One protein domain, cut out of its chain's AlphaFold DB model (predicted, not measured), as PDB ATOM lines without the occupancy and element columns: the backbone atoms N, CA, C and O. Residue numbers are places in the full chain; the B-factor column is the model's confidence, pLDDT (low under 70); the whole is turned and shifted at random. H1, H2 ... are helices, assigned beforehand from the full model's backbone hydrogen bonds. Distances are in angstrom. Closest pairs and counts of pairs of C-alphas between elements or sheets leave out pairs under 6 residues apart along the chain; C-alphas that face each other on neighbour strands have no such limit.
ATOM      1  N   GLY A   5      59.562 -33.512  35.876       66.38
ATOM      2  CA  GLY A   5      59.323 -33.072  34.497       66.38
ATOM      3  C   GLY A   5      57.870 -32.665  34.232       66.38
ATOM      4  O   GLY A   5      57.637 -31.632  33.603       66.38
ATOM      5  N   ASP A   6      56.908 -33.385  34.813       76.81
ATOM      6  CA  ASP A   6      55.469 -33.135  34.656       76.81
ATOM      7  C   ASP A   6      55.087 -31.758  35.229       76.81
ATOM      8  O   ASP A   6      54.267 -31.035  34.663       76.81
ATOM      9  N   TYR A   7      55.731 -31.350  36.328       79.88
ATOM     10  CA  TYR A   7      55.458 -30.069  36.985       79.88
ATOM     11  C   TYR A   7      55.995 -28.866  36.200       79.88
ATOM     12  O   TYR A   7      55.325 -27.837  36.099       79.88
ATOM     13  N   ASN A   8      57.188 -28.987  35.606       84.44
ATOM     14  CA  ASN A   8      57.743 -27.932  34.753       84.44
ATOM     15  C   ASN A   8      56.913 -27.760  33.478       84.44
ATOM     16  O   ASN A   8      56.613 -26.629  33.094       84.44
ATOM     17  N   LEU A   9      56.490 -28.873  32.870       83.38
ATOM     18  CA  LEU A   9      55.594 -28.861  31.717       83.38
ATOM     19  C   LEU A   9      54.251 -28.199  32.066       83.38
ATOM     20  O   LEU A   9      53.799 -27.305  31.350       83.38
ATOM     21  N   TYR A  10      53.659 -28.560  33.211       83.94
ATOM     22  CA  TYR A  10      52.440 -27.933  33.726       83.94
ATOM     23  C   TYR A  10      52.602 -26.420  33.943       83.94
ATOM     24  O   TYR A  10      51.747 -25.638  33.522       83.94
ATOM     25  N   ASN A  11      53.708 -25.980  34.552       88.19
ATOM     26  CA  ASN A  11      53.975 -24.555  34.760       88.19
ATOM     27  C   ASN A  11      54.170 -23.801  33.441       88.19
ATOM     28  O   ASN A  11      53.658 -22.688  33.304       88.19
ATOM     29  N   GLY A  12      54.845 -24.409  32.461       91.00
ATOM     30  CA  GLY A  12      55.006 -23.847  31.119       91.00
ATOM     31  C   GLY A  12      53.669 -23.685  30.391       91.00
ATOM     32  O   GLY A  12      53.369 -22.607  29.869       91.00
ATOM     33  N   ALA A  13      52.817 -24.712  30.435       88.81
ATOM     34  CA  ALA A  13      51.448 -24.646  29.921       88.81
ATOM     35  C   ALA A  13      50.642 -23.532  30.595       88.81
ATOM     36  O   ALA A  13      50.043 -22.683  29.936       88.81
ATOM     37  N   ARG A  14      50.679 -23.488  31.927       89.00
ATOM     38  CA  ARG A  14      49.969 -22.486  32.720       89.00
ATOM     39  C   ARG A  14      50.448 -21.064  32.424       89.00
ATOM     40  O   ARG A  14      49.620 -20.159  32.343       89.00
ATOM     41  N   ALA A  15      51.749 -20.848  32.240       91.56
ATOM     42  CA  ALA A  15      52.300 -19.555  31.839       91.56
ATOM     43  C   ALA A  15      51.822 -19.142  30.435       91.56
ATOM     44  O   ALA A  15      51.390 -18.005  30.245       91.56
ATOM     45  N   SER A  16      51.816 -20.081  29.488       91.69
ATOM     46  CA  SER A  16      51.368 -19.850  28.109       91.69
ATOM     47  C   SER A  16      49.883 -19.488  28.043       91.69
ATOM     48  O   SER A  16      49.516 -18.466  27.465       91.69
ATOM     49  N   VAL A  17      49.029 -20.252  28.730       90.75
ATOM     50  CA  VAL A  17      47.585 -19.985  28.835       90.75
ATOM     51  C   VAL A  17      47.318 -18.608  29.453       90.75
ATOM     52  O   VAL A  17      46.474 -17.857  28.969       90.75
ATOM     53  N   ARG A  18      48.078 -18.219  30.488       90.06
ATOM     54  CA  ARG A  18      47.976 -16.881  31.097       90.06
ATOM     55  C   ARG A  18      48.388 -15.769  30.144       90.06
ATOM     56  O   ARG A  18      47.734 -14.730  30.125       90.06
ATOM     57  N   ALA A  19      49.458 -15.964  29.376       92.50
ATOM     58  CA  ALA A  19      49.915 -14.983  28.399       92.50
ATOM     59  C   ALA A  19      48.848 -14.739  27.319       92.50
ATOM     60  O   ALA A  19      48.525 -13.584  27.039       92.50
ATOM     61  N   VAL A  20      48.236 -15.814  26.806       94.25
ATOM     62  CA  VAL A  20      47.109 -15.739  25.862       94.25
ATOM     63  C   VAL A  20      45.914 -15.032  26.506       94.25
ATOM     64  O   VAL A  20      45.419 -14.041  25.976       94.25
ATOM     65  N   ALA A  21      45.471 -15.465  27.687       92.12
ATOM     66  CA  ALA A  21      44.348 -14.823  28.371       92.12
ATOM     67  C   ALA A  21      44.601 -13.321  28.612       92.12
ATOM     68  O   ALA A  21      43.695 -12.507  28.438       92.12
ATOM     69  N   LYS A  22      45.841 -12.932  28.941       92.00
ATOM     70  CA  LYS A  22      46.238 -11.533  29.158       92.00
ATOM     71  C   LYS A  22      46.179 -10.692  27.879       92.00
ATOM     72  O   LYS A  22      45.734  -9.546  27.951       92.00
ATOM     73  N   SER A  23      46.575 -11.232  26.720       93.19
ATOM     74  CA  SER A  23      46.474 -10.495  25.450       93.19
ATOM     75  C   SER A  23      45.019 -10.213  25.066       93.19
ATOM     76  O   SER A  23      44.711  -9.123  24.587       93.19
ATOM     77  N   PHE A  24      44.107 -11.152  25.338       93.50
ATOM     78  CA  PHE A  24      42.672 -10.953  25.106       93.50
ATOM     79  C   PHE A  24      42.009 -10.071  26.172       93.50
ATOM     80  O   PHE A  24      41.179  -9.226  25.834       93.50
ATOM     81  N   ALA A  25      42.414 -10.195  27.440       91.38
ATOM     82  CA  ALA A  25      41.911  -9.353  28.523       91.38
ATOM     83  C   ALA A  25      42.169  -7.866  28.247       91.38
ATOM     84  O   ALA A  25      41.259  -7.060  28.405       91.38
ATOM     85  N   ALA A  26      43.356  -7.498  27.749       90.81
ATOM     86  CA  ALA A  26      43.661  -6.111  27.388       90.81
ATOM     87  C   ALA A  26      42.678  -5.545  26.344       90.81
ATOM     88  O   ALA A  26      42.177  -4.432  26.501       90.81
ATOM     89  N   ARG A  27      42.333  -6.341  25.321       92.31
ATOM     90  CA  ARG A  27      41.353  -5.962  24.290       92.31
ATOM     91  C   ARG A  27      39.942  -5.807  24.869       92.31
ATOM     92  O   ARG A  27      39.208  -4.907  24.468       92.31
ATOM     93  N   ILE A  28      39.535  -6.668  25.801       91.38
ATOM     94  CA  ILE A  28      38.217  -6.560  26.449       91.38
ATOM     95  C   ILE A  28      38.173  -5.360  27.405       91.38
ATOM     96  O   ILE A  28      37.171  -4.650  27.408       91.38
ATOM     97  N   MET A  29      39.254  -5.079  28.146       91.81
ATOM     98  CA  MET A  29      39.339  -3.915  29.043       91.81
ATOM     99  C   MET A  29      39.170  -2.621  28.260       91.81
ATOM    100  O   MET A  29      38.411  -1.754  28.674       91.81
ATOM    101  N   GLN A  30      39.820  -2.524  27.099       92.12
ATOM    102  CA  GLN A  30      39.680  -1.374  26.207       92.12
ATOM    103  C   GLN A  30      38.247  -1.220  25.684       92.12
ATOM    104  O   GLN A  30      37.723  -0.112  25.683       92.12
ATOM    105  N   ARG A  31      37.593  -2.321  25.285       93.25
ATOM    106  CA  ARG A  31      36.216  -2.283  24.760       93.25
ATOM    107  C   ARG A  31      35.171  -1.938  25.818       93.25
ATOM    108  O   ARG A  31      34.239  -1.204  25.519       93.25
ATOM    109  N   LYS A  32      35.299  -2.486  27.030       92.38
ATOM    110  CA  LYS A  32      34.291  -2.343  28.098       92.38
ATOM    111  C   LYS A  32      34.621  -1.258  29.129       92.38
ATOM    112  O   LYS A  32      33.814  -1.028  30.019       92.38
ATOM    113  N   GLN A  33      35.793  -0.624  29.036       93.38
ATOM    114  CA  GLN A  33      36.300   0.357  30.009       93.38
ATOM    115  C   GLN A  33      36.296  -0.163  31.462       93.38
ATOM    116  O   GLN A  33      36.101   0.586  32.415       93.38
ATOM    117  N   LEU A  34      36.513  -1.471  31.640       87.44
ATOM    118  CA  LEU A  34      36.525  -2.116  32.953       87.44
ATOM    119  C   LEU A  34      37.934  -2.122  33.548       87.44
ATOM    120  O   LEU A  34      38.906  -2.454  32.868       87.44
ATOM    121  N   ASN A  35      38.025  -1.832  34.846       88.12
ATOM    122  CA  ASN A  35      39.286  -1.884  35.595       88.12
ATOM    123  C   ASN A  35      39.703  -3.315  35.961       88.12
ATOM    124  O   ASN A  35      40.891  -3.597  36.067       88.12
ATOM    125  N   THR A  36      38.732  -4.216  36.126       89.19
ATOM    126  CA  THR A  36      38.946  -5.629  36.457       89.19
ATOM    127  C   THR A  36      38.140  -6.485  35.491       89.19
ATOM    128  O   THR A  36      37.005  -6.142  35.175       89.19
ATOM    129  N   ILE A  37      38.722  -7.596  35.038       91.06
ATOM    130  CA  ILE A  37      38.048  -8.577  34.186       91.06
ATOM    131  C   ILE A  37      37.976  -9.917  34.895       91.06
ATOM    132  O   ILE A  37      38.962 -10.413  35.441       91.06
ATOM    133  N   THR A  38      36.803 -10.520  34.805       90.69
ATOM    134  CA  THR A  38      36.502 -11.890  35.193       90.69
ATOM    135  C   THR A  38      36.228 -12.734  33.949       90.69
ATOM    136  O   THR A  38      36.019 -12.213  32.855       90.69
ATOM    137  N   TRP A  39      36.193 -14.061  34.089       86.19
ATOM    138  CA  TRP A  39      35.851 -14.943  32.963       86.19
ATOM    139  C   TRP A  39      34.430 -14.692  32.424       86.19
ATOM    140  O   TRP A  39      34.168 -14.878  31.234       86.19
ATOM    141  N   GLY A  40      33.525 -14.206  33.282       88.06
ATOM    142  CA  GLY A  40      32.169 -13.804  32.904       88.06
ATOM    143  C   GLY A  40      32.140 -12.665  31.884       88.06
ATOM    144  O   GLY A  40      31.234 -12.617  31.058       88.06
ATOM    145  N   ASP A  41      33.167 -11.812  31.868       91.38
ATOM    146  CA  ASP A  41      33.246 -10.669  30.958       91.38
ATOM    147  C   ASP A  41      33.641 -11.052  29.528       91.38
ATOM    148  O   ASP A  41      33.439 -10.252  28.610       91.38
ATOM    149  N   PHE A  42      34.174 -12.258  29.323       91.00
ATOM    150  CA  PHE A  42      34.469 -12.788  27.996       91.00
ATOM    151  C   PHE A  42      33.174 -13.299  27.367       91.00
ATOM    152  O   PHE A  42      32.548 -14.221  27.901       91.00
ATOM    153  N   GLY A  43      32.793 -12.732  26.219       92.38
ATOM    154  CA  GLY A  43      31.700 -13.274  25.412       92.38
ATOM    155  C   GLY A  43      32.068 -14.633  24.809       92.38
ATOM    156  O   GLY A  43      33.239 -15.012  24.785       92.38
ATOM    157  N   ALA A  44      31.085 -15.362  24.275       90.81
ATOM    158  CA  ALA A  44      31.318 -16.677  23.662       90.81
ATOM    159  C   ALA A  44      32.397 -16.634  22.559       90.81
ATOM    160  O   ALA A  44      33.267 -17.502  22.508       90.81
ATOM    161  N   SER A  45      32.400 -15.578  21.732       92.62
ATOM    162  CA  SER A  45      33.431 -15.370  20.705       92.62
ATOM    163  C   SER A  45      34.823 -15.163  21.306       92.62
ATOM    164  O   SER A  45      35.779 -15.789  20.863       92.62
ATOM    165  N   ASP A  46      34.945 -14.334  22.349       93.12
ATOM    166  CA  ASP A  46      36.239 -14.062  22.985       93.12
ATOM    167  C   ASP A  46      36.803 -15.319  23.654       93.12
ATOM    168  O   ASP A  46      38.000 -15.587  23.573       93.12
ATOM    169  N   ARG A  47      35.939 -16.122  24.294       90.94
ATOM    170  CA  ARG A  47      36.340 -17.405  24.887       90.94
ATOM    171  C   ARG A  47      36.849 -18.359  23.814       90.94
ATOM    172  O   ARG A  47      37.933 -18.910  23.976       90.94
ATOM    173  N   LYS A  48      36.130 -18.486  22.691       90.19
ATOM    174  CA  LYS A  48      36.560 -19.296  21.539       90.19
ATOM    175  C   LYS A  48      37.940 -18.874  21.031       90.19
ATOM    176  O   LYS A  48      38.769 -19.734  20.742       90.19
ATOM    177  N   ASP A  49      38.215 -17.574  20.964       93.25
ATOM    178  CA  ASP A  49      39.519 -17.068  20.527       93.25
ATOM    179  C   ASP A  49      40.631 -17.321  21.554       93.25
ATOM    180  O   ASP A  49      41.738 -17.711  21.173       93.25
ATOM    181  N   VAL A  50      40.337 -17.187  22.853       91.88
ATOM    182  CA  VAL A  50      41.263 -17.582  23.928       91.88
ATOM    183  C   VAL A  50      41.579 -19.074  23.833       91.88
ATOM    184  O   VAL A  50      42.754 -19.440  23.896       91.88
ATOM    185  N   TYR A  51      40.579 -19.934  23.614       89.31
ATOM    186  CA  TYR A  51      40.790 -21.371  23.434       89.31
ATOM    187  C   TYR A  51      41.626 -21.678  22.195       89.31
ATOM    188  O   TYR A  51      42.596 -22.421  22.303       89.31
ATOM    189  N   LYS A  52      41.339 -21.049  21.048       91.56
ATOM    190  CA  LYS A  52      42.172 -21.178  19.839       91.56
ATOM    191  C   LYS A  52      43.614 -20.735  20.086       91.56
ATOM    192  O   LYS A  52      44.544 -21.377  19.604       91.56
ATOM    193  N   GLY A  53      43.817 -19.650  20.832       92.81
ATOM    194  CA  GLY A  53      45.150 -19.182  21.212       92.81
ATOM    195  C   GLY A  53      45.876 -20.175  22.121       92.81
ATOM    196  O   GLY A  53      47.042 -20.487  21.889       92.81
ATOM    197  N   CYS A  54      45.173 -20.727  23.112       90.44
ATOM    198  CA  CYS A  54      45.712 -21.747  24.008       90.44
ATOM    199  C   CYS A  54      46.034 -23.045  23.257       90.44
ATOM    200  O   CYS A  54      47.078 -23.638  23.513       90.44
ATOM    201  N   TYR A  55      45.192 -23.441  22.298       88.94
ATOM    202  CA  TYR A  55      45.409 -24.598  21.430       88.94
ATOM    203  C   TYR A  55      46.685 -24.441  20.610       88.94
ATOM    204  O   TYR A  55      47.519 -25.336  20.589       88.94
ATOM    205  N   LYS A  56      46.893 -23.267  20.001       91.81
ATOM    206  CA  LYS A  56      48.127 -22.974  19.258       91.81
ATOM    207  C   LYS A  56      49.369 -22.985  20.152       91.81
ATOM    208  O   LYS A  56      50.426 -23.416  19.707       91.81
ATOM    209  N   ALA A  57      49.257 -22.501  21.390       90.31
ATOM    210  CA  ALA A  57      50.389 -22.420  22.313       90.31
ATOM    211  C   ALA A  57      50.748 -23.776  22.944       90.31
ATOM    212  O   ALA A  57      51.921 -24.069  23.168       90.31
ATOM    213  N   CYS A  58      49.745 -24.592  23.265       89.88
ATOM    214  CA  CYS A  58      49.910 -25.874  23.940       89.88
ATOM    215  C   CYS A  58      48.919 -26.908  23.367       89.88
ATOM    216  O   CYS A  58      47.955 -27.254  24.053       89.88
ATOM    217  N   PRO A  59      49.146 -27.427  22.142       86.88
ATOM    218  CA  PRO A  59      48.204 -28.334  21.470       86.88
ATOM    219  C   PRO A  59      47.916 -29.600  22.280       86.88
ATOM    220  O   PRO A  59      46.787 -30.079  22.336       86.88
ATOM    221  N   TRP A  60      48.929 -30.088  22.994       81.75
ATOM    222  CA  TRP A  60      48.854 -31.296  23.809       81.75
ATOM    223  C   TRP A  60      47.883 -31.200  24.993       81.75
ATOM    224  O   TRP A  60      47.413 -32.229  25.472       81.75
ATOM    225  N   LEU A  61      47.515 -29.990  25.441       76.19
ATOM    226  CA  LEU A  61      46.458 -29.813  26.449       76.19
ATOM    227  C   LEU A  61      45.066 -30.170  25.908       76.19
ATOM    228  O   LEU A  61      44.154 -30.438  26.686       76.19
ATOM    229  N   PHE A  62      44.898 -30.167  24.586       70.94
ATOM    230  CA  PHE A  62      43.613 -30.341  23.911       70.94
ATOM    231  C   PHE A  62      43.433 -31.734  23.306       70.94
ATOM    232  O   PHE A  62      42.356 -32.036  22.804       70.94
ATOM    233  N   HIS A  63      44.423 -32.624  23.429       64.62
ATOM    234  CA  HIS A  63      44.253 -34.040  23.080       64.62
ATOM    235  C   HIS A  63      43.266 -34.781  23.998       64.62
ATOM    236  O   HIS A  63      42.908 -35.916  23.714       64.62
ATOM    237  N   PHE A  64      42.789 -34.132  25.065       53.47
ATOM    238  CA  PHE A  64      41.743 -34.648  25.952       53.47
ATOM    239  C   PHE A  64      40.348 -34.068  25.666       53.47
ATOM    240  O   PHE A  64      39.425 -34.320  26.439       53.47
ATOM    241  N   CYS A  65      40.171 -33.279  24.599       53.91
ATOM    242  CA  CYS A  65      38.832 -32.920  24.140       53.91
ATOM    243  C   CYS A  65      38.165 -34.183  23.586       53.91
ATOM    244  O   CYS A  65      38.596 -34.715  22.565       53.91
ATOM    245  N   GLY A  66      37.139 -34.680  24.280       56.47
ATOM    246  CA  GLY A  66      36.271 -35.721  23.735       56.47
ATOM    247  C   GLY A  66      35.581 -35.248  22.451       56.47
ATOM    248  O   GLY A  66      35.571 -34.054  22.144       56.47
ATOM    249  N   GLU A  67      34.962 -36.179  21.724       52.38
ATOM    250  CA  GLU A  67      34.285 -35.951  20.430       52.38
ATOM    251  C   GLU A  67      33.257 -34.801  20.436       52.38
ATOM    252  O   GLU A  67      32.886 -34.280  19.388       52.38
ATOM    253  N   VAL A  68      32.819 -34.369  21.619       60.28
ATOM    254  CA  VAL A  68      31.762 -33.375  21.826       60.28
ATOM    255  C   VAL A  68      32.238 -31.924  21.624       60.28
ATOM    256  O   VAL A  68      31.416 -31.016  21.631       60.28
ATOM    257  N   ASN A  69      33.537 -31.662  21.405       55.84
ATOM    258  CA  ASN A  69      34.088 -30.291  21.323       55.84
ATOM    259  C   ASN A  69      33.809 -29.423  22.571       55.84
ATOM    260  O   ASN A  69      33.979 -28.202  22.523       55.84
ATOM    261  N   ASP A  70      33.413 -30.036  23.688       60.31
ATOM    262  CA  ASP A  70      33.198 -29.322  24.940       60.31
ATOM    263  C   ASP A  70      34.520 -28.720  25.434       60.31
ATOM    264  O   ASP A  70      35.599 -29.309  25.276       60.31
ATOM    265  N   ASP A  71      34.422 -27.511  25.996       57.53
ATOM    266  CA  ASP A  71      35.543 -26.700  26.472       57.53
ATOM    267  C   ASP A  71      36.594 -27.574  27.171       57.53
ATOM    268  O   ASP A  71      36.282 -28.304  28.114       57.53
ATOM    269  N   CYS A  72      37.862 -27.483  26.746       68.50
ATOM    270  CA  CYS A  72      38.956 -28.173  27.429       68.50
ATOM    271  C   CYS A  72      38.967 -27.735  28.901       68.50
ATOM    272  O   CYS A  72      39.407 -26.629  29.239       68.50
ATOM    273  N   TRP A  73      38.465 -28.612  29.773       71.44
ATOM    274  CA  TRP A  73      38.254 -28.336  31.192       71.44
ATOM    275  C   TRP A  73      39.540 -27.865  31.878       71.44
ATOM    276  O   TRP A  73      39.501 -26.988  32.736       71.44
ATOM    277  N   VAL A  74      40.698 -28.371  31.438       73.62
ATOM    278  CA  VAL A  74      42.019 -27.969  31.937       73.62
ATOM    279  C   VAL A  74      42.333 -26.518  31.578       73.62
ATOM    280  O   VAL A  74      42.738 -25.744  32.446       73.62
ATOM    281  N   ALA A  75      42.131 -26.124  30.317       68.81
ATOM    282  CA  ALA A  75      42.351 -24.748  29.883       68.81
ATOM    283  C   ALA A  75      41.396 -23.792  30.610       68.81
ATOM    284  O   ALA A  75      41.837 -22.779  31.151       68.81
ATOM    285  N   TRP A  76      40.114 -24.160  30.707       73.25
ATOM    286  CA  TRP A  76      39.121 -23.410  31.474       73.25
ATOM    287  C   TRP A  76      39.552 -23.218  32.932       73.25
ATOM    288  O   TRP A  76      39.603 -22.088  33.409       73.25
ATOM    289  N   LEU A  77      39.941 -24.293  33.621       80.00
ATOM    290  CA  LEU A  77      40.292 -24.265  35.040       80.00
ATOM    291  C   LEU A  77      41.566 -23.447  35.300       80.00
ATOM    292  O   LEU A  77      41.634 -22.704  36.279       80.00
ATOM    293  N   ILE A  78      42.556 -23.508  34.402       79.69
ATOM    294  CA  ILE A  78      43.766 -22.677  34.481       79.69
ATOM    295  C   ILE A  78      43.432 -21.192  34.291       79.69
ATOM    296  O   ILE A  78      43.926 -20.349  35.052       79.69
ATOM    297  N   VAL A  79      42.607 -20.859  33.294       72.88
ATOM    298  CA  VAL A  79      42.214 -19.470  33.028       72.88
ATOM    299  C   VAL A  79      41.348 -18.932  34.163       72.88
ATOM    300  O   VAL A  79      41.600 -17.840  34.671       72.88
ATOM    301  N   GLN A  80      40.383 -19.717  34.629       76.62
ATOM    302  CA  GLN A  80      39.514 -19.353  35.733       76.62
ATOM    303  C   GLN A  80      40.317 -19.166  37.026       76.62
ATOM    304  O   GLN A  80      40.153 -18.144  37.682       76.62
ATOM    305  N   GLN A  81      41.246 -20.069  37.366       81.12
ATOM    306  CA  GLN A  81      42.138 -19.880  38.517       81.12
ATOM    307  C   GLN A  81      42.993 -18.619  38.380       81.12
ATOM    308  O   GLN A  81      43.204 -17.927  39.371       81.12
ATOM    309  N   TYR A  82      43.491 -18.297  37.185       73.81
ATOM    310  CA  TYR A  82      44.241 -17.060  36.971       73.81
ATOM    311  C   TYR A  82      43.384 -15.813  37.214       73.81
ATOM    312  O   TYR A  82      43.828 -14.895  37.903       73.81
ATOM    313  N   LEU A  83      42.158 -15.803  36.692       73.12
ATOM    314  CA  LEU A  83      41.238 -14.675  36.822       73.12
ATOM    315  C   LEU A  83      40.640 -14.563  38.236       73.12
ATOM    316  O   LEU A  83      40.424 -13.453  38.707       73.12
ATOM    317  N   LEU A  84      40.431 -15.682  38.940       75.12
ATOM    318  CA  LEU A  84      39.906 -15.722  40.314       75.12
ATOM    319  C   LEU A  84      40.975 -15.467  41.384       75.12
ATOM    320  O   LEU A  84      40.682 -14.853  42.406       75.12
ATOM    321  N   GLN A  85      42.223 -15.914  41.184       60.09
ATOM    322  CA  GLN A  85      43.323 -15.622  42.121       60.09
ATOM    323  C   GLN A  85      43.758 -14.152  42.076       60.09
ATOM    324  O   GLN A  85      44.540 -13.701  42.920       60.09
ATOM    325  N   ALA A  86      43.240 -13.379  41.123       49.16
ATOM    326  CA  ALA A  86      43.323 -11.940  41.171       49.16
ATOM    327  C   ALA A  86      42.354 -11.414  42.246       49.16
ATOM    328  O   ALA A  86      41.175 -11.186  41.997       49.16
ATOM    329  N   LYS A  87      42.886 -11.116  43.437       46.09
ATOM    330  CA  LYS A  87      42.444  -9.924  44.177       46.09
ATOM    331  C   LYS A  87      42.573  -8.737  43.215       46.09
ATOM    332  O   LYS A  87      43.658  -8.177  43.190       46.09
ATOM    333  N   GLY A  88      41.548  -8.472  42.393       42.94
ATOM    334  CA  GLY A  88      41.486  -7.463  41.327       42.94
ATOM    335  C   GLY A  88      42.727  -7.423  40.430       42.94
ATOM    336  O   GLY A  88      43.811  -7.061  40.875       42.94
ATOM    337  N   TYR A  89      42.619  -7.763  39.145       44.25
ATOM    338  CA  TYR A  89      43.693  -7.418  38.211       44.25
ATOM    339  C   TYR A  89      43.827  -5.887  38.196       44.25
ATOM    340  O   TYR A  89      43.121  -5.207  37.468       44.25
ATOM    341  N   GLU A  90      44.695  -5.337  39.043       45.28
ATOM    342  CA  GLU A  90      45.077  -3.937  39.004       45.28
ATOM    343  C   GLU A  90      46.246  -3.826  38.025       45.28
ATOM    344  O   GLU A  90      47.363  -4.244  38.358       45.28
ATOM    345  N   PRO A  91      46.047  -3.244  36.829       49.84
ATOM    346  CA  PRO A  91      47.115  -3.098  35.841       49.84
ATOM    347  C   PRO A  91      48.309  -2.278  36.362       49.84
ATOM    348  O   PRO A  91      49.391  -2.329  35.781       49.84
ATOM    349  N   LYS A  92      48.136  -1.546  37.473       52.16
ATOM    350  CA  LYS A  92      49.157  -0.701  38.109       52.16
ATOM    351  C   LYS A  92      50.067  -1.436  39.092       52.16
ATOM    352  O   LYS A  92      51.059  -0.855  39.530       52.16
ATOM    353  N   ARG A  93      49.791  -2.699  39.436       47.25
ATOM    354  CA  ARG A  93      50.651  -3.456  40.355       47.25
ATOM    355  C   ARG A  93      51.838  -4.052  39.595       47.25
ATOM    356  O   ARG A  93      51.887  -5.243  39.299       47.25
ATOM    357  N   ILE A  94      52.788  -3.180  39.263       47.78
ATOM    358  CA  ILE A  94      54.141  -3.535  38.825       47.78
ATOM    359  C   ILE A  94      54.690  -4.542  39.845       47.78
ATOM    360  O   ILE A  94      54.867  -4.207  41.016       47.78
ATOM    361  N   ARG A  95      54.891  -5.797  39.431       49.94
ATOM    362  CA  ARG A  95      55.556  -6.810  40.257       49.94
ATOM    363  C   ARG A  95      57.063  -6.818  39.980       49.94
ATOM    364  O   ARG A  95      57.470  -6.509  38.859       49.94
TER     365      ARG A  95
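AT A GLANCE: This is residues 5 to 95 of the 448 residues of an uncharacterized protein of Ceratobasidium theobromae (UniProt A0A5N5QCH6). One long helix, H1, makes the backbone of the domain; H2 folds back along part of it as a helical hairpin, and H4 crosses it steeply, the centres of these three helices making a triangle. The very short H3 follows H2 closely and lies near both H2 and H4, and a loop of residues 63 to 72 leads from it to H4, after which residues 85 to 95 form a tail with no named element. The printed part has 91 residues, with four named helices in the order H1, H2, H3, H4 and no named strand, and its class is all helix. The whole is compact, with a radius of gyration of the C-alphas of 13.5 A, and spans 37 by 30 by 19 A.

HOW THE PARTS SIT: H1, residues 5 to 32, touches H2, residues 44 to 57, with its residues 13 to 24 alone. The closest C-alphas of the two are those of Val 17 and Cys 54, 5.5 A apart. H1 and H2 run opposite ways at a tilt of 35.5 degrees, only just steep, and form a helical hairpin. H4, residues 73 to 84, touches H1 at residues 14 to 21 of H1 alone, and the closest C-alphas, those of Arg 14 and Ile 78, are 6.5 A apart. These two run the same way at a steep tilt of 60 degrees. H2 and H4 are close but not clearly touching, with the closest C-alphas, of Cys 54 and Ala 75, 7.4 A apart; their lines are only just about perpendicular, at 70.4 degrees. H3, residues 59 to 62, touches no helix, but is near H2, where the closest C-alphas, of Tyr 55 and Phe 62, are 6.5 A apart. It is also near H4, where those of Leu 61 and Val 74 are 7.3 A apart. In H2 and H4 every O i to N i+4 pair is within hydrogen-bond range, in H1 23 of 24 are, and H3 is too short for such a pair.

IN THESE COORDINATES: H1 begins at C-alpha 5 (59.323, -33.072, 34.497) and ends at C-alpha 32 (34.291, -2.343, 28.098), 40.1 A away. H2 measures 20.0 A from first to last C-alpha, H3 5.6 A and H4 15.7 A. H4 ends at C-alpha 84 (39.906, -15.722, 40.314).

THE WHOLE: The C-alphas of Glu 67 and Ile 94, the two farthest apart, are 42.2 A from each other. The printed part has no cut. The link from H1 to H2 is long, with 11 residues; that from H3 to H4 is short, with 10, and that from H2 to H3 is tight. The mean pLDDT of the printed part is 78.9; it is under 70 at residue 5, residues 63 to 72, residue 75 and residues 85 to 95 of this predicted model.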